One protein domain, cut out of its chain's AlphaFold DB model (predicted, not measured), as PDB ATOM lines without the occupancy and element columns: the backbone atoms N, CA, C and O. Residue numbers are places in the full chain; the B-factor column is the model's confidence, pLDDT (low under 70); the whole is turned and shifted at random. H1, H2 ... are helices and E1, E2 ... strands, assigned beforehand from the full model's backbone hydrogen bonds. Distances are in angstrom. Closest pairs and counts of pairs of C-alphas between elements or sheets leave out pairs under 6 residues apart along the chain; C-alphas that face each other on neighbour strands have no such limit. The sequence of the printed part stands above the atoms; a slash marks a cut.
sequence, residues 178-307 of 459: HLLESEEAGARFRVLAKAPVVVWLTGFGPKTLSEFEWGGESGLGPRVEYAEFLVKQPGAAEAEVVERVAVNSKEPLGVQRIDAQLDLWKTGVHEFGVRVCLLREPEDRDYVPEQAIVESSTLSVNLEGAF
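What this domain is: This is residues 178 to 307 of the 459 residues of an uncharacterized protein of Planctomycetes bacterium (UniProt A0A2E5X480). Two sheets lie face to face as a sandwich, E4, E5, E7, E8 and E9 in one and E1, E2, E3 and E6 in the other, their strands crossed at 41 degrees; the short helix H1 sits near one end and only grazes both sheets. The 12-residue strand E7 pairs with E4 along one side and with E8 and E9 on the other, in a branched antiparallel sheet; the second sheet has the order E1 - E2 - E3 - E6, all antiparallel. The printed part has 130 residues, with one named helix and nine named strands in the order E1 E2 E3 H1 E4 E5 E6 E7 E8 E9; its class is mostly strand. It is compact, with a radius of gyration of the C-alphas of 15.5 A, and its spans of 51 by 25 by 23 A only just make a rod.

Where its parts are: E1, residues 178 to 180, begins at C-alpha 178 at (195.048, 148.565, 203.607). E2 holds residues 187 to 192 and E3 residues 197 to 204, 21.4 A long. H1, residues 206 to 212, spans 10.0 A. E4, residues 224 to 232, spans 23.9 A, and E5, residues 240 to 246, 17.3 A. E6 is residues 259 to 262. E7, residues 268 to 279, runs 35.9 A to C-alpha 279 at (184.010, 164.541, 181.944). E8 is residues 291 to 295, and E9, residues 299 to 303, ends at (187.872, 141.670, 206.619).

How they stand to each other: The branched sheet is strongly twisted. E4 and E5 form a hairpin, with N 229 and O 243 2.8 A apart. On the other side of E4 lies E7, with N 228 and O 275 at 2.7 A. E7 pairs with E8 at N 276 and O 294, 2.8 A, and with E9 at N 270 and O 301, 2.8 A. In the other sheet E1, E2 and E3 form a meander, each strand the antiparallel neighbour of the one before: N 178 and O 191 are 3.2 A apart, N 190 and O 200 2.8 A. E3 and E6 pair at N 262 and O 197, 2.7 A. Between the sheets, the closest C-alphas of E5 and E6 are those of Glu 243 and Ala 260, 6.6 A apart. In H1 every O i to N i+4 pair is within hydrogen-bond range.

The domain as a whole: The two C-alphas farthest apart are those of Asp 284 and Gly 305, 52.0 A. The printed part has no cut. The links H1 to E4, E5 to E6 and E7 to E8 are long. The mean pLDDT of the printed part is 83.7; residues 178 to 185, 194 to 196, 285 and 304 to 307 are under 70.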
ATOM      1  N   HIS A 178     194.506 149.320 204.726       51.22
ATOM      2  CA  HIS A 178     195.048 148.565 203.607       51.22
ATOM      3  C   HIS A 178     195.252 149.532 202.446       51.22
ATOM      4  O   HIS A 178     194.303 150.110 201.908       51.22
ATOM      5  N   LEU A 179     196.521 149.746 202.112       45.78
ATOM      6  CA  LEU A 179     196.944 150.619 201.034       45.78
ATOM      7  C   LEU A 179     197.071 149.797 199.748       45.78
ATOM      8  O   LEU A 179     197.853 148.850 199.693       45.78
ATOM      9  N   LEU A 180     196.338 150.183 198.705       48.72
ATOM     10  CA  LEU A 180     196.729 149.881 197.333       48.72
ATOM     11  C   LEU A 180     196.966 151.211 196.634       48.72
ATOM     12  O   LEU A 180     196.034 151.906 196.242       48.72
ATOM     13  N   GLU A 181     198.230 151.571 196.485       45.72
ATOM     14  CA  GLU A 181     198.638 152.540 195.478       45.72
ATOM     15  C   GLU A 181     199.102 151.714 194.272       45.72
ATOM     16  O   GLU A 181     200.256 151.305 194.216       45.72
ATOM     17  N   SER A 182     198.194 151.373 193.346       42.75
ATOM     18  CA  SER A 182     198.570 150.685 192.099       42.75
ATOM     19  C   SER A 182     198.448 151.596 190.871       42.75
ATOM     20  O   SER A 182     197.355 152.072 190.573       42.75
ATOM     21  N   GLU A 183     199.586 151.741 190.187       51.53
ATOM     22  CA  GLU A 183     199.882 152.081 188.777       51.53
ATOM     23  C   GLU A 183     199.387 153.386 188.103       51.53
ATOM     24  O   GLU A 183     198.537 154.134 188.582       51.53
ATOM     25  N   GLU A 184     200.073 153.705 186.994       51.22
ATOM     26  CA  GLU A 184     200.133 154.973 186.242       51.22
ATOM     27  C   GLU A 184     198.806 155.432 185.596       51.22
ATOM     28  O   GLU A 184     198.695 156.586 185.164       51.22
ATOM     29  N   ALA A 185     197.789 154.568 185.546       54.56
ATOM     30  CA  ALA A 185     196.492 154.826 184.925       54.56
ATOM     31  C   ALA A 185     195.346 154.386 185.848       54.56
ATOM     32  O   ALA A 185     195.439 153.350 186.497       54.56
ATOM     33  N   GLY A 186     194.257 155.159 185.882       75.94
ATOM     34  CA  GLY A 186     193.061 154.806 186.648       75.94
ATOM     35  C   GLY A 186     192.805 155.689 187.868       75.94
ATOM     36  O   GLY A 186     193.550 156.629 188.168       75.94
ATOM     37  N   ALA A 187     191.725 155.382 188.583       83.19
ATOM     38  CA  ALA A 187     191.411 155.996 189.867       83.19
ATOM     39  C   ALA A 187     192.174 155.288 190.999       83.19
ATOM     40  O   ALA A 187     192.247 154.062 191.045       83.19
ATOM     41  N   ARG A 188     192.729 156.057 191.934       85.12
ATOM     42  CA  ARG A 188     193.399 155.546 193.137       85.12
ATOM     43  C   ARG A 188     192.453 155.642 194.318       85.12
ATOM     44  O   ARG A 188     191.728 156.630 194.448       85.12
ATOM     45  N   PHE A 189     192.473 154.650 195.198       85.56
ATOM     46  CA  PHE A 189     191.604 154.623 196.366       85.56
ATOM     47  C   PHE A 189     192.259 153.916 197.553       85.56
ATOM     48  O   PHE A 189     193.261 153.219 197.420       85.56
ATOM     49  N   ARG A 190     191.684 154.105 198.738       83.50
ATOM     50  CA  ARG A 190     192.075 153.428 199.979       83.50
ATOM     51  C   ARG A 190     190.875 152.753 200.618       83.50
ATOM     52  O   ARG A 190     189.745 153.213 200.454       83.50
ATOM     53  N   VAL A 191     191.145 151.689 201.373       83.56
ATOM     54  CA  VAL A 191     190.147 150.952 202.153       83.56
ATOM     55  C   VAL A 191     190.566 150.946 203.620       83.56
ATOM     56  O   VAL A 191     191.620 150.428 203.988       83.56
ATOM     57  N   LEU A 192     189.708 151.491 204.478       80.62
ATOM     58  CA  LEU A 192     189.781 151.320 205.924       80.62
ATOM     59  C   LEU A 192     188.926 150.114 206.312       80.62
ATOM     60  O   LEU A 192     187.696 150.195 206.356       80.62
ATOM     61  N   ALA A 193     189.585 149.003 206.639       74.69
ATOM     62  CA  ALA A 193     188.970 147.730 207.018       74.69
ATOM     63  C   ALA A 193     188.485 147.715 208.479       74.69
ATOM     64  O   ALA A 193     188.807 146.833 209.277       74.69
ATOM     65  N   LYS A 194     187.713 148.728 208.861       67.12
ATOM     66  CA  LYS A 194     187.006 148.806 210.145       67.12
ATOM     67  C   LYS A 194     185.521 148.686 209.848       67.12
ATOM     68  O   LYS A 194     185.114 149.181 208.823       67.12
ATOM     69  N   ALA A 195     184.707 148.064 210.695       63.12
ATOM     70  CA  ALA A 195     183.256 148.126 210.515       63.12
ATOM     71  C   ALA A 195     182.735 149.483 211.032       63.12
ATOM     72  O   ALA A 195     182.984 149.799 212.200       63.12
ATOM     73  N   PRO A 196     182.017 150.282 210.226       67.69
ATOM     74  CA  PRO A 196     181.681 150.082 208.811       67.69
ATOM     75  C   PRO A 196     182.859 150.420 207.882       67.69
ATOM     76  O   PRO A 196     183.604 151.363 208.165       67.69
ATOM     77  N   VAL A 197     183.038 149.637 206.809       80.56
ATOM     78  CA  VAL A 197     184.221 149.735 205.930       80.56
ATOM     79  C   VAL A 197     184.162 151.052 205.188       80.56
ATOM     80  O   VAL A 197     183.138 151.367 204.595       80.56
ATOM     81  N   VAL A 198     185.241 151.829 205.201       83.06
ATOM     82  CA  VAL A 198     185.283 153.103 204.471       83.06
ATOM     83  C   VAL A 198     186.201 152.947 203.277       83.06
ATOM     84  O   VAL A 198     187.357 152.566 203.436       83.06
ATOM     85  N   VAL A 199     185.700 153.264 202.089       87.75
ATOM     86  CA  VAL A 199     186.475 153.280 200.846       87.75
ATOM     87  C   VAL A 199     186.471 154.697 200.309       87.75
ATOM     88  O   VAL A 199     185.423 155.331 200.301       87.75
ATOM     89  N   TRP A 200     187.616 155.234 199.896       87.38
ATOM     90  CA  TRP A 200     187.672 156.592 199.353       87.38
ATOM     91  C   TRP A 200     188.693 156.743 198.248       87.38
ATOM     92  O   TRP A 200     189.767 156.150 198.312       87.38
ATOM     93  N   LEU A 201     188.364 157.584 197.271       87.19
ATOM     94  CA  LEU A 201     189.306 158.020 196.252       87.19
ATOM     95  C   LEU A 201     190.413 158.867 196.883       87.19
ATOM     96  O   LEU A 201     190.159 159.725 197.731       87.19
ATOM     97  N   THR A 202     191.645 158.621 196.458       82.25
ATOM     98  CA  THR A 202     192.837 159.384 196.849       82.25
ATOM     99  C   THR A 202     193.431 160.190 195.703       82.25
ATOM    100  O   THR A 202     194.287 161.034 195.945       82.25
ATOM    101  N   GLY A 203     192.990 159.949 194.469       84.44
ATOM    102  CA  GLY A 203     193.407 160.707 193.295       84.44
ATOM    103  C   GLY A 203     193.321 159.875 192.024       84.44
ATOM    104  O   GLY A 203     192.632 158.856 191.979       84.44
ATOM    105  N   PHE A 204     194.061 160.295 191.004       87.50
ATOM    106  CA  PHE A 204     194.095 159.653 189.693       87.50
ATOM    107  C   PHE A 204     195.539 159.445 189.228       87.50
ATOM    108  O   PHE A 204     196.460 160.126 189.688       87.50
ATOM    109  N   GLY A 205     195.751 158.478 188.336       85.12
ATOM    110  CA  GLY A 205     197.040 158.267 187.680       85.12
ATOM    111  C   GLY A 205     197.433 159.446 186.771       85.12
ATOM    112  O   GLY A 205     196.543 160.132 186.262       85.12
ATOM    113  N   PRO A 206     198.737 159.687 186.513       85.62
ATOM    114  CA  PRO A 206     199.199 160.807 185.690       85.62
ATOM    115  C   PRO A 206     198.574 160.845 184.295       85.62
ATOM    116  O   PRO A 206     198.252 161.923 183.807       85.62
ATOM    117  N   LYS A 207     198.339 159.679 183.676       86.06
ATOM    118  CA  LYS A 207     197.682 159.596 182.364       86.06
ATOM    119  C   LYS A 207     196.243 160.114 182.419       86.06
ATOM    120  O   LYS A 207     195.845 160.919 181.586       86.06
ATOM    121  N   THR A 208     195.489 159.697 183.435       89.19
ATOM    122  CA  THR A 208     194.121 160.175 183.666       89.19
ATOM    123  C   THR A 208     194.106 161.680 183.928       89.19
ATOM    124  O   THR A 208     193.280 162.380 183.360       89.19
ATOM    125  N   LEU A 209     195.043 162.205 184.722       89.62
ATOM    126  CA  LEU A 209     195.142 163.650 184.945       89.62
ATOM    127  C   LEU A 209     195.441 164.405 183.643       89.62
ATOM    128  O   LEU A 209     194.737 165.352 183.324       89.62
ATOM    129  N   SER A 210     196.407 163.940 182.844       88.19
ATOM    130  CA  SER A 210     196.761 164.592 181.574       88.19
ATOM    131  C   SER A 210     195.632 164.615 180.540       88.19
ATOM    132  O   SER A 210     195.641 165.450 179.645       88.19
ATOM    133  N   GLU A 211     194.686 163.682 180.643       90.00
ATOM    134  CA  GLU A 211     193.592 163.513 179.689       90.00
ATOM    135  C   GLU A 211     192.289 164.195 180.140       90.00
ATOM    136  O   GLU A 211     191.479 164.575 179.297       90.00
ATOM    137  N   PHE A 212     192.074 164.333 181.453       92.69
ATOM    138  CA  PHE A 212     190.794 164.768 182.026       92.69
ATOM    139  C   PHE A 212     190.873 166.038 182.886       92.69
ATOM    140  O   PHE A 212     189.825 166.528 183.311       92.69
ATOM    141  N   GLU A 213     192.059 166.593 183.155       92.06
ATOM    142  CA  GLU A 213     192.160 167.971 183.656       92.06
ATOM    143  C   GLU A 213     191.902 168.949 182.508       92.06
ATOM    144  O   GLU A 213     192.586 168.923 181.486       92.06
ATOM    145  N   TRP A 214     190.899 169.809 182.678       92.56
ATOM    146  CA  TRP A 214     190.534 170.791 181.663       92.56
ATOM    147  C   TRP A 214     191.573 171.914 181.574       92.56
ATOM    148  O   TRP A 214     192.266 172.248 182.545       92.56
ATOM    149  N   GLY A 215     191.663 172.535 180.400       89.44
ATOM    150  CA  GLY A 215     192.531 173.671 180.142       89.44
ATOM    151  C   GLY A 215     192.309 174.812 181.140       89.44
ATOM    152  O   GLY A 215     191.216 175.355 181.274       89.44
ATOM    153  N   GLY A 216     193.374 175.208 181.844       85.56
ATOM    154  CA  GLY A 216     193.323 176.273 182.854       85.56
ATOM    155  C   GLY A 216     192.929 175.822 184.266       85.56
ATOM    156  O   GLY A 216     192.962 176.647 185.176       85.56
ATOM    157  N   GLU A 217     192.637 174.533 184.478       87.44
ATOM    158  CA  GLU A 217     192.304 173.937 185.786       87.44
ATOM    159  C   GLU A 217     193.428 173.018 186.320       87.44
ATOM    160  O   GLU A 217     193.185 172.118 187.122       87.44
ATOM    161  N   SER A 218     194.679 173.226 185.889       84.25
ATOM    162  CA  SER A 218     195.798 172.332 186.231       84.25
ATOM    163  C   SER A 218     196.010 172.213 187.744       84.25
ATOM    164  O   SER A 218     196.111 173.216 188.455       84.25
ATOM    165  N   GLY A 219     196.082 170.971 188.232       80.12
ATOM    166  CA  GLY A 219     196.230 170.653 189.654       80.12
ATOM    167  C   GLY A 219     194.945 170.774 190.479       80.12
ATOM    168  O   GLY A 219     194.980 170.522 191.685       80.12
ATOM    169  N   LEU A 220     193.815 171.127 189.858       84.00
ATOM    170  CA  LEU A 220     192.494 171.082 190.487       84.00
ATOM    171  C   LEU A 220     191.804 169.724 190.279       84.00
ATOM    172  O   LEU A 220     190.753 169.491 190.866       84.00
ATOM    173  N   GLY A 221     192.387 168.806 189.504       88.94
ATOM    174  CA  GLY A 221     191.816 167.490 189.238       88.94
ATOM    175  C   GLY A 221     190.662 167.504 188.223       88.94
ATOM    176  O   GLY A 221     190.172 168.559 187.824       88.94
ATOM    177  N   PRO A 222     190.211 166.316 187.785       93.44
ATOM    178  CA  PRO A 222     189.192 166.192 186.752       93.44
ATOM    179  C   PRO A 222     187.795 166.523 187.285       93.44
ATOM    180  O   PRO A 222     187.525 166.464 188.487       93.44
ATOM    181  N   ARG A 223     186.867 166.793 186.367       94.31
ATOM    182  CA  ARG A 223     185.438 166.902 186.683       94.31
ATOM    183  C   ARG A 223     184.809 165.519 186.749       94.31
ATOM    184  O   ARG A 223     184.921 164.730 185.812       94.31
ATOM    185  N   VAL A 224     184.149 165.234 187.867       94.75
ATOM    186  CA  VAL A 224     183.575 163.920 188.183       94.75
ATOM    187  C   VAL A 224     182.055 164.028 188.239       94.75
ATOM    188  O   VAL A 224     181.529 164.882 188.947       94.75
ATOM    189  N   GLU A 225     181.349 163.143 187.538       94.69
ATOM    190  CA  GLU A 225     179.884 163.021 187.613       94.69
ATOM    191  C   GLU A 225     179.468 162.086 188.757       94.69
ATOM    192  O   GLU A 225     178.597 162.403 189.569       94.69
ATOM    193  N   TYR A 226     180.116 160.925 188.864       95.69
ATOM    194  CA  TYR A 226     179.920 159.993 189.971       95.69
ATOM    195  C   TYR A 226     181.108 159.041 190.131       95.69
ATOM    196  O   TYR A 226     181.885 158.827 189.201       95.69
ATOM    197  N   ALA A 227     181.198 158.406 191.299       95.56
ATOM    198  CA  ALA A 227     182.035 157.235 191.530       95.56
ATOM    199  C   ALA A 227     181.186 156.053 192.015       95.56
ATOM    200  O   ALA A 227     180.312 156.209 192.864       95.56
ATOM    201  N   GLU A 228     181.452 154.869 191.484       96.81
ATOM    202  CA  GLU A 228     180.899 153.596 191.925       96.81
ATOM    203  C   GLU A 228     181.955 152.818 192.690       96.81
ATOM    204  O   GLU A 228     183.061 152.615 192.193       96.81
ATOM    205  N   PHE A 229     181.591 152.340 193.870       94.50
ATOM    206  CA  PHE A 229     182.417 151.463 194.680       94.50
ATOM    207  C   PHE A 229     181.957 150.029 194.452       94.50
ATOM    208  O   PHE A 229     180.782 149.709 194.642       94.50
ATOM    209  N   LEU A 230     182.881 149.178 194.021       94.75
ATOM    210  CA  LEU A 230     182.638 147.786 193.687       94.75
ATOM    211  C   LEU A 230     183.245 146.884 194.747       94.75
ATOM    212  O   LEU A 230     184.372 147.110 195.191       94.75
ATOM    213  N   VAL A 231     182.511 145.840 195.123       94.38
ATOM    214  CA  VAL A 231     183.001 144.828 196.058       94.38
ATOM    215  C   VAL A 231     182.648 143.439 195.555       94.38
ATOM    216  O   VAL A 231     181.477 143.099 195.391       94.38
ATOM    217  N   LYS A 232     183.665 142.594 195.389       94.75
ATOM    218  CA  LYS A 232     183.500 141.145 195.298       94.75
ATOM    219  C   LYS A 232     183.625 140.560 196.694       94.75
ATOM    220  O   LYS A 232     184.693 140.570 197.304       94.75
ATOM    221  N   GLN A 233     182.513 140.067 197.221       91.00
ATOM    222  CA  GLN A 233     182.496 139.434 198.536       91.00
ATOM    223  C   GLN A 233     183.033 137.988 198.471       91.00
ATOM    224  O   GLN A 233     182.941 137.348 197.422       91.00
ATOM    225  N   PRO A 234     183.503 137.410 199.594       88.06
ATOM    226  CA  PRO A 234     183.892 136.008 199.671       88.06
ATOM    227  C   PRO A 234     182.811 135.074 199.111       88.06
ATOM    228  O   PRO A 234     181.645 135.114 199.531       88.06
ATOM    229  N   GLY A 235     183.216 134.229 198.160       84.75
ATOM    230  CA  GLY A 235     182.350 133.265 197.478       84.75
ATOM    231  C   GLY A 235     181.441 133.850 196.389       84.75
ATOM    232  O   GLY A 235     180.653 133.099 195.824       84.75
ATOM    233  N   ALA A 236     181.519 135.153 196.096       89.25
ATOM    234  CA  ALA A 236     180.834 135.747 194.948       89.25
ATOM    235  C   ALA A 236     181.605 135.469 193.646       89.25
ATOM    236  O   ALA A 236     182.839 135.435 193.642       89.25
ATOM    237  N   ALA A 237     180.875 135.283 192.543       90.06
ATOM    238  CA  ALA A 237     181.472 135.077 191.224       90.06
ATOM    239  C   ALA A 237     182.119 136.366 190.689       90.06
ATOM    240  O   ALA A 237     183.251 136.333 190.207       90.06
ATOM    241  N   GLU A 238     181.436 137.502 190.851       92.88
ATOM    242  CA  GLU A 238     181.816 138.804 190.295       92.88
ATOM    243  C   GLU A 238     181.662 139.926 191.333       92.88
ATOM    244  O   GLU A 238     181.040 139.739 192.385       92.88
ATOM    245  N   ALA A 239     182.281 141.078 191.060       93.38
ATOM    246  CA  ALA A 239     182.139 142.277 191.878       93.38
ATOM    247  C   ALA A 239     180.823 142.997 191.559       93.38
ATOM    248  O   ALA A 239     180.453 143.139 190.397       93.38
ATOM    249  N   GLU A 240     180.147 143.506 192.586       95.00
ATOM    250  CA  GLU A 240     178.909 144.277 192.437       95.00
ATOM    251  C   GLU A 240     179.135 145.732 192.851       95.00
ATOM    252  O   GLU A 240     179.941 146.006 193.743       95.00
ATOM    253  N   VAL A 241     178.400 146.669 192.240       96.00
ATOM    254  CA  VAL A 241     178.351 148.061 192.709       96.00
ATOM    255  C   VAL A 241     177.576 148.094 194.020       96.00
ATOM    256  O   VAL A 241     176.365 147.880 194.036       96.00
ATOM    257  N   VAL A 242     178.278 148.360 195.116       92.06
ATOM    258  CA  VAL A 242     177.682 148.416 196.457       92.06
ATOM    259  C   VAL A 242     177.245 149.822 196.849       92.06
ATOM    260  O   VAL A 242     176.339 149.961 197.662       92.06
ATOM    261  N   GLU A 243     177.870 150.849 196.274       93.00
ATOM    262  CA  GLU A 243     177.516 152.251 196.499       93.00
ATOM    263  C   GLU A 243     177.860 153.074 195.253       93.00
ATOM    264  O   GLU A 243     178.903 152.863 194.628       93.00
ATOM    265  N   ARG A 244     177.008 154.047 194.914       95.25
ATOM    266  CA  ARG A 244     177.287 155.063 193.892       95.25
ATOM    267  C   ARG A 244     177.159 156.451 194.511       95.25
ATOM    268  O   ARG A 244     176.100 156.824 195.006       95.25
ATOM    269  N   VAL A 245     178.221 157.239 194.408       92.19
ATOM    270  CA  VAL A 245     178.313 158.587 194.966       92.19
ATOM    271  C   VAL A 245     178.326 159.605 193.832       92.19
ATOM    272  O   VAL A 245     179.292 159.677 193.079       92.19
ATOM    273  N   ALA A 246     177.256 160.395 193.711       92.50
ATOM    274  CA  ALA A 246     177.183 161.506 192.760       92.50
ATOM    275  C   ALA A 246     178.064 162.685 193.204       92.50
ATOM    276  O   ALA A 246     178.183 162.966 194.401       92.50
ATOM    277  N   VAL A 247     178.661 163.391 192.252       89.69
ATOM    278  CA  VAL A 247     179.566 164.524 192.481       89.69
ATOM    279  C   VAL A 247     179.079 165.719 191.659       89.69
ATOM    280  O   VAL A 247     178.400 165.554 190.650       89.69
ATOM    281  N   ASN A 248     179.346 166.939 192.130       85.44
ATOM    282  CA  ASN A 248     179.004 168.136 191.368       85.44
ATOM    283  C   ASN A 248     179.991 168.295 190.206       85.44
ATOM    284  O   ASN A 248     181.059 168.869 190.377       85.44
ATOM    285  N   SER A 249     179.612 167.830 189.021       88.50
ATOM    286  CA  SER A 249     180.466 167.857 187.831       88.50
ATOM    287  C   SER A 249     180.673 169.244 187.210       88.50
ATOM    288  O   SER A 249     181.448 169.407 186.264       88.50
ATOM    289  N   LYS A 250     180.005 170.277 187.746       87.06
ATOM    290  CA  LYS A 250     180.153 171.669 187.296       87.06
ATOM    291  C   LYS A 250     181.443 172.340 187.761       87.06
ATOM    292  O   LYS A 250     181.736 173.430 187.272       87.06
ATOM    293  N   GLU A 251     182.198 171.718 188.658       88.12
ATOM    294  CA  GLU A 251     183.461 172.231 189.191       88.12
ATOM    295  C   GLU A 251     184.510 171.105 189.188       88.12
ATOM    296  O   GLU A 251     184.132 169.930 189.288       88.12
ATOM    297  N   PRO A 252     185.811 171.421 189.039       90.50
ATOM    298  CA  PRO A 252     186.866 170.425 189.195       90.50
ATOM    299  C   PRO A 252     186.839 169.835 190.611       90.50
ATOM    300  O   PRO A 252     186.453 170.510 191.568       90.50
ATOM    301  N   LEU A 253     187.251 168.571 190.755       86.69
ATOM    302  CA  LEU A 253     187.138 167.841 192.024       86.69
ATOM    303  C   LEU A 253     187.870 168.532 193.195       86.69
ATOM    304  O   LEU A 253     187.416 168.490 194.339       86.69
ATOM    305  N   GLY A 254     189.011 169.157 192.922       83.44
ATOM    306  CA  GLY A 254     189.848 169.843 193.897       83.44
ATOM    307  C   GLY A 254     190.257 168.933 195.054       83.44
ATOM    308  O   GLY A 254     190.770 167.831 194.869       83.44
ATOM    309  N   VAL A 255     190.005 169.407 196.277       72.06
ATOM    310  CA  VAL A 255     190.258 168.668 197.526       72.06
ATOM    311  C   VAL A 255     189.045 167.860 198.002       72.06
ATOM    312  O   VAL A 255     189.071 167.289 199.096       72.06
ATOM    313  N   GLN A 256     187.958 167.818 197.221       75.56
ATOM    314  CA  GLN A 256     186.753 167.098 197.608       75.56
ATOM    315  C   GLN A 256     187.036 165.596 197.690       75.56
ATOM    316  O   GLN A 256     187.413 164.940 196.719       75.56
ATOM    317  N   ARG A 257     186.783 165.018 198.864       79.00
ATOM    318  CA  ARG A 257     186.856 163.573 199.065       79.00
ATOM    319  C   ARG A 257     185.592 162.900 198.535       79.00
ATOM    320  O   ARG A 257     184.484 163.281 198.909       79.00
ATOM    321  N   ILE A 258     185.770 161.860 197.724       87.25
ATOM    322  CA  ILE A 258     184.700 160.942 197.323       87.25
ATOM    323  C   ILE A 258     184.903 159.642 198.091       87.25
ATOM    324  O   ILE A 258     185.904 158.949 197.899       87.25
ATOM    325  N   ASP A 259     183.973 159.322 198.984       88.19
ATOM    326  CA  ASP A 259     184.043 158.138 199.829       88.19
ATOM    327  C   ASP A 259     182.687 157.458 199.995       88.19
ATOM    328  O   ASP A 259     181.638 158.087 199.861       88.19
ATOM    329  N   ALA A 260     182.735 156.167 200.300       85.12
ATOM    330  CA  ALA A 260     181.591 155.339 200.621       85.12
ATOM    331  C   ALA A 260     181.831 154.596 201.932       85.12
ATOM    332  O   ALA A 260     182.914 154.061 202.189       85.12
ATOM    333  N   GLN A 261     180.782 154.536 202.749       82.12
ATOM    334  CA  GLN A 261     180.732 153.724 203.953       82.12
ATOM    335  C   GLN A 261     179.914 152.464 203.658       82.12
ATOM    336  O   GLN A 261     178.706 152.531 203.452       82.12
ATOM    337  N   LEU A 262     180.582 151.317 203.645       83.56
ATOM    338  CA  LEU A 262     180.054 150.035 203.209       83.56
ATOM    339  C   LEU A 262     179.773 149.134 204.415       83.56
ATOM    340  O   LEU A 262     180.671 148.777 205.187       83.56
ATOM    341  N   ASP A 263     178.513 148.730 204.557       77.44
ATOM    342  CA  ASP A 263     178.083 147.744 205.547       77.44
ATOM    343  C   ASP A 263     178.325 146.327 204.978       77.44
ATOM    344  O   ASP A 263     177.446 145.698 204.396       77.44
ATOM    345  N   LEU A 264     179.562 145.832 205.110       80.44
ATOM    346  CA  LEU A 264     179.960 144.484 204.687       80.44
ATOM    347  C   LEU A 264     179.911 143.504 205.868       80.44
ATOM    348  O   LEU A 264     180.446 143.776 206.942       80.44
ATOM    349  N   TRP A 265     179.278 142.348 205.659       72.69
ATOM    350  CA  TRP A 265     178.930 141.381 206.718       72.69
ATOM    351  C   TRP A 265     179.583 140.004 206.582       72.69
ATOM    352  O   TRP A 265     179.477 139.178 207.491       72.69
ATOM    353  N   LYS A 266     180.249 139.722 205.461       76.19
ATOM    354  CA  LYS A 266     180.995 138.473 205.302       76.19
ATOM    355  C   LYS A 266     182.403 138.654 205.859       76.19
ATOM    356  O   LYS A 266     183.039 139.667 205.614       76.19
ATOM    357  N   THR A 267     182.898 137.667 206.601       77.56
ATOM    358  CA  THR A 267     184.326 137.578 206.942       77.56
ATOM    359  C   THR A 267     185.073 136.955 205.769       77.56
ATOM    360  O   THR A 267     184.562 136.022 205.146       77.56
ATOM    361  N   GLY A 268     186.295 137.416 205.516       78.62
ATOM    362  CA  GLY A 268     187.210 136.832 204.536       78.62
ATOM    363  C   GLY A 268     187.748 137.865 203.553       78.62
ATOM    364  O   GLY A 268     187.562 139.071 203.726       78.62
ATOM    365  N   VAL A 269     188.408 137.378 202.504       86.75
ATOM    366  CA  VAL A 269     189.003 138.224 201.464       86.75
ATOM    367  C   VAL A 269     187.910 138.822 200.579       86.75
ATOM    368  O   VAL A 269     187.174 138.094 199.917       86.75
ATOM    369  N   HIS A 270     187.811 140.147 200.599       91.06
ATOM    370  CA  HIS A 270     186.984 140.948 199.702       91.06
ATOM    371  C   HIS A 270     187.890 141.621 198.678       91.06
ATOM    372  O   HIS A 270     188.967 142.086 199.045       91.06
ATOM    373  N   GLU A 271     187.451 141.716 197.430       92.75
ATOM    374  CA  GLU A 271     188.144 142.506 196.408       92.75
ATOM    375  C   GLU A 271     187.372 143.809 196.201       92.75
ATOM    376  O   GLU A 271     186.170 143.786 195.941       92.75
ATOM    377  N   PHE A 272     188.052 144.939 196.355       92.25
ATOM    378  CA  PHE A 272     187.495 146.278 196.193       92.25
ATOM    379  C   PHE A 272     187.952 146.880 194.872       92.25
ATOM    380  O   PHE A 272     189.112 146.718 194.503       92.25
ATOM    381  N   GLY A 273     187.079 147.621 194.201       92.25
ATOM    382  CA  GLY A 273     187.420 148.431 193.034       92.25
ATOM    383  C   GLY A 273     186.579 149.700 192.986       92.25
ATOM    384  O   GLY A 273     185.585 149.825 193.702       92.25
ATOM    385  N   VAL A 274     186.975 150.651 192.147       92.31
ATOM    386  CA  VAL A 274     186.243 151.898 191.924       92.31
ATOM    387  C   VAL A 274     186.121 152.161 190.428       92.31
ATOM    388  O   VAL A 274     187.097 152.036 189.691       92.31
ATOM    389  N   ARG A 275     184.929 152.559 189.982       94.69
ATOM    390  CA  ARG A 275     184.696 153.100 188.635       94.69
ATOM    391  C   ARG A 275     184.269 154.547 188.750       94.69
ATOM    392  O   ARG A 275     183.334 154.853 189.482       94.69
ATOM    393  N   VAL A 276     184.939 155.439 188.041       95.25
ATOM    394  CA  VAL A 276     184.684 156.877 188.108       95.25
ATOM    395  C   VAL A 276     184.237 157.367 186.742       95.25
ATOM    396  O   VAL A 276     184.887 157.085 185.739       95.25
ATOM    397  N   CYS A 277     183.127 158.098 186.706       96.44
ATOM    398  CA  CYS A 277     182.660 158.786 185.513       96.44
ATOM    399  C   CYS A 277     183.265 160.191 185.474       96.44
ATOM    400  O   CYS A 277     182.884 161.051 186.273       96.44
ATOM    401  N   LEU A 278     184.209 160.402 184.560       95.44
ATOM    402  CA  LEU A 278     184.887 161.676 184.324       95.44
ATOM    403  C   LEU A 278     184.298 162.389 183.108       95.44
ATOM    404  O   LEU A 278     183.756 161.742 182.212       95.44
ATOM    405  N   LEU A 279     184.433 163.713 183.072       94.50
ATOM    406  CA  LEU A 279     184.010 164.541 181.944       94.50
ATOM    407  C   LEU A 279     185.214 165.043 181.145       94.50
ATOM    408  O   LEU A 279     186.113 165.671 181.709       94.50
ATOM    409  N   ARG A 280     185.215 164.810 179.830       92.56
ATOM    410  CA  ARG A 280     186.189 165.427 178.917       92.56
ATOM    411  C   ARG A 280     185.871 166.900 178.711       92.56
ATOM    412  O   ARG A 280     184.703 167.284 178.731       92.56
ATOM    413  N   GLU A 281     186.902 167.709 178.496       90.75
ATOM    414  CA  GLU A 281     186.705 169.109 178.125       90.75
ATOM    415  C   GLU A 281     185.973 169.167 176.776       90.75
ATOM    416  O   GLU A 281     186.439 168.549 175.813       90.75
ATOM    417  N   PRO A 282     184.806 169.830 176.690       88.81
ATOM    418  CA  PRO A 282     184.100 169.952 175.426       88.81
ATOM    419  C   PRO A 282     184.832 170.940 174.507       88.81
ATOM    420  O   PRO A 282     185.360 171.952 174.963       88.81
ATOM    421  N   GLU A 283     184.820 170.678 173.198       81.94
ATOM    422  CA  GLU A 283     185.420 171.577 172.196       81.94
ATOM    423  C   GLU A 283     184.731 172.956 172.148       81.94
ATOM    424  O   GLU A 283     185.356 173.955 171.791       81.94
ATOM    425  N   ASP A 284     183.455 173.016 172.544       78.44
ATOM    426  CA  ASP A 284     182.653 174.234 172.657       78.44
ATOM    427  C   ASP A 284     181.914 174.260 174.008       78.44
ATOM    428  O   ASP A 284     181.377 173.252 174.470       78.44
ATOM    429  N   ARG A 285     181.871 175.429 174.655       65.88
ATOM    430  CA  ARG A 285     181.314 175.621 176.006       65.88
ATOM    431  C   ARG A 285     179.807 175.377 176.090       65.88
ATOM    432  O   ARG A 285     179.311 175.144 177.190       65.88
ATOM    433  N   ASP A 286     179.103 175.411 174.961       71.94
ATOM    434  CA  ASP A 286     177.661 175.152 174.888       71.94
ATOM    435  C   ASP A 286     177.314 173.653 174.757       71.94
ATOM    436  O   ASP A 286     176.136 173.280 174.790       71.94
ATOM    437  N   TYR A 287     178.315 172.770 174.638       73.38
ATOM    438  CA  TYR A 287     178.116 171.327 174.499       73.38
ATOM    439  C   TYR A 287     178.133 170.577 175.833       73.38
ATOM    440  O   TYR A 287     178.831 170.927 176.784       73.38
ATOM    441  N   VAL A 288     177.367 169.484 175.879       79.69
ATOM    442  CA  VAL A 288     177.390 168.537 176.998       79.69
ATOM    443  C   VAL A 288     178.731 167.793 176.975       79.69
ATOM    444  O   VAL A 288     179.025 167.149 175.965       79.69
ATOM    445  N   PRO A 289     179.531 167.848 178.056       86.44
ATOM    446  CA  PRO A 289     180.803 167.136 178.130       86.44
ATOM    447  C   PRO A 289     180.644 165.629 177.906       86.44
ATOM    448  O   PRO A 289     179.731 165.002 178.452       86.44
ATOM    449  N   GLU A 290     181.555 165.035 177.133       91.38
ATOM    450  CA  GLU A 290     181.595 163.583 176.941       91.38
ATOM    451  C   GLU A 290     181.952 162.885 178.261       91.38
ATOM    452  O   GLU A 290     182.904 163.267 178.946       91.38
ATOM    453  N   GLN A 291     181.198 161.838 178.603       94.06
ATOM    454  CA  GLN A 291     181.461 160.997 179.767       94.06
ATOM    455  C   GLN A 291     182.418 159.860 179.410       94.06
ATOM    456  O   GLN A 291     182.180 159.115 178.462       94.06
ATOM    457  N   ALA A 292     183.446 159.666 180.233       94.00
ATOM    458  CA  ALA A 292     184.346 158.526 180.145       94.00
ATOM    459  C   ALA A 292     184.407 157.785 181.482       94.00
ATOM    460  O   ALA A 292     184.500 158.396 182.548       94.00
ATOM    461  N   ILE A 293     184.383 156.454 181.423       94.69
ATOM    462  CA  ILE A 293     184.543 155.609 182.606       94.69
ATOM    463  C   ILE A 293     186.015 155.258 182.775       94.69
ATOM    464  O   ILE A 293     186.644 154.701 181.877       94.69
ATOM    465  N   VAL A 294     186.541 155.559 183.956       91.88
ATOM    466  CA  VAL A 294     187.884 155.184 184.387       91.88
ATOM    467  C   VAL A 294     187.767 154.200 185.542       91.88
ATOM    468  O   VAL A 294     187.128 154.491 186.553       91.88
ATOM    469  N   GLU A 295     188.391 153.036 185.400       90.56
ATOM    470  CA  GLU A 295     188.385 151.988 186.420       90.56
ATOM    471  C   GLU A 295     189.705 151.980 187.202       90.56
ATOM    472  O   GLU A 295     190.761 152.351 186.684       90.56
ATOM    473  N   SER A 296     189.644 151.586 188.470       87.50
ATOM    474  CA  SER A 296     190.820 151.260 189.271       87.50
ATOM    475  C   SER A 296     191.208 149.792 189.094       87.50
ATOM    476  O   SER A 296     190.369 148.948 188.776       87.50
ATOM    477  N   SER A 297     192.442 149.443 189.454       84.75
ATOM    478  CA  SER A 297     192.776 148.055 189.793       84.75
ATOM    479  C   SER A 297     191.983 147.573 191.014       84.75
ATOM    480  O   SER A 297     191.407 148.370 191.762       84.75
ATOM    481  N   THR A 298     191.977 146.263 191.247       87.94
ATOM    482  CA  THR A 298     191.321 145.657 192.412       87.94
ATOM    483  C   THR A 298     192.262 145.539 193.613       87.94
ATOM    484  O   THR A 298     193.402 145.099 193.467       87.94
ATOM    485  N   LEU A 299     191.768 145.849 194.813       84.69
ATOM    486  CA  LEU A 299     192.469 145.679 196.090       84.69
ATOM    487  C   LEU A 299     191.835 144.552 196.914       84.69
ATOM    488  O   LEU A 299     190.680 144.656 197.325       84.69
ATOM    489  N   SER A 300     192.607 143.511 197.222       87.44
ATOM    490  CA  SER A 300     192.171 142.418 198.098       87.44
ATOM    491  C   SER A 300     192.400 142.756 199.571       87.44
ATOM    492  O   SER A 300     193.534 142.943 200.005       87.44
ATOM    493  N   VAL A 301     191.330 142.779 200.363       84.12
ATOM    494  CA  VAL A 301     191.365 143.075 201.800       84.12
ATOM    495  C   VAL A 301     190.680 141.960 202.578       84.12
ATOM    496  O   VAL A 301     189.525 141.618 202.324       84.12
ATOM    497  N   ASN A 302     191.378 141.395 203.560       82.50
ATOM    498  CA  ASN A 302     190.789 140.418 204.470       82.50
ATOM    499  C   ASN A 302     190.037 141.136 205.600       82.50
ATOM    500  O   ASN A 302     190.652 141.701 206.502       82.50
ATOM    501  N   LEU A 303     188.705 141.097 205.566       80.06
ATOM    502  CA  LEU A 303     187.872 141.670 206.619       80.06
ATOM    503  C   LEU A 303     187.675 140.650 207.741       80.06
ATOM    504  O   LEU A 303     186.877 139.720 207.609       80.06
ATOM    505  N   GLU A 304     188.373 140.835 208.862       68.88
ATOM    506  CA  GLU A 304     188.189 140.026 210.069       68.88
ATOM    507  C   GLU A 304     187.187 140.687 211.027       68.88
ATOM    508  O   GLU A 304     187.433 141.770 211.555       68.88
ATOM    509  N   GLY A 305     186.055 140.025 211.292       60.12
ATOM    510  CA  GLY A 305     185.041 140.538 212.225       60.12
ATOM    511  C   GLY A 305     183.959 141.411 211.591       60.12
ATOM    512  O   GLY A 305     183.335 142.205 212.291       60.12
ATOM    513  N   ALA A 306     183.704 141.251 210.294       62.94
ATOM    514  CA  ALA A 306     182.435 141.659 209.707       62.94
ATOM    515  C   ALA A 306     181.315 140.822 210.353       62.94
ATOM    516  O   ALA A 306     181.267 139.598 210.214       62.94
ATOM    517  N   PHE A 307     180.465 141.474 211.146       61.59
ATOM    518  CA  PHE A 307     179.376 140.805 211.849       61.59
ATOM    519  C   PHE A 307     178.120 140.858 210.989       61.59
ATOM    520  O   PHE A 307     177.634 141.956 210.709       61.59
TER     521      PHE A 307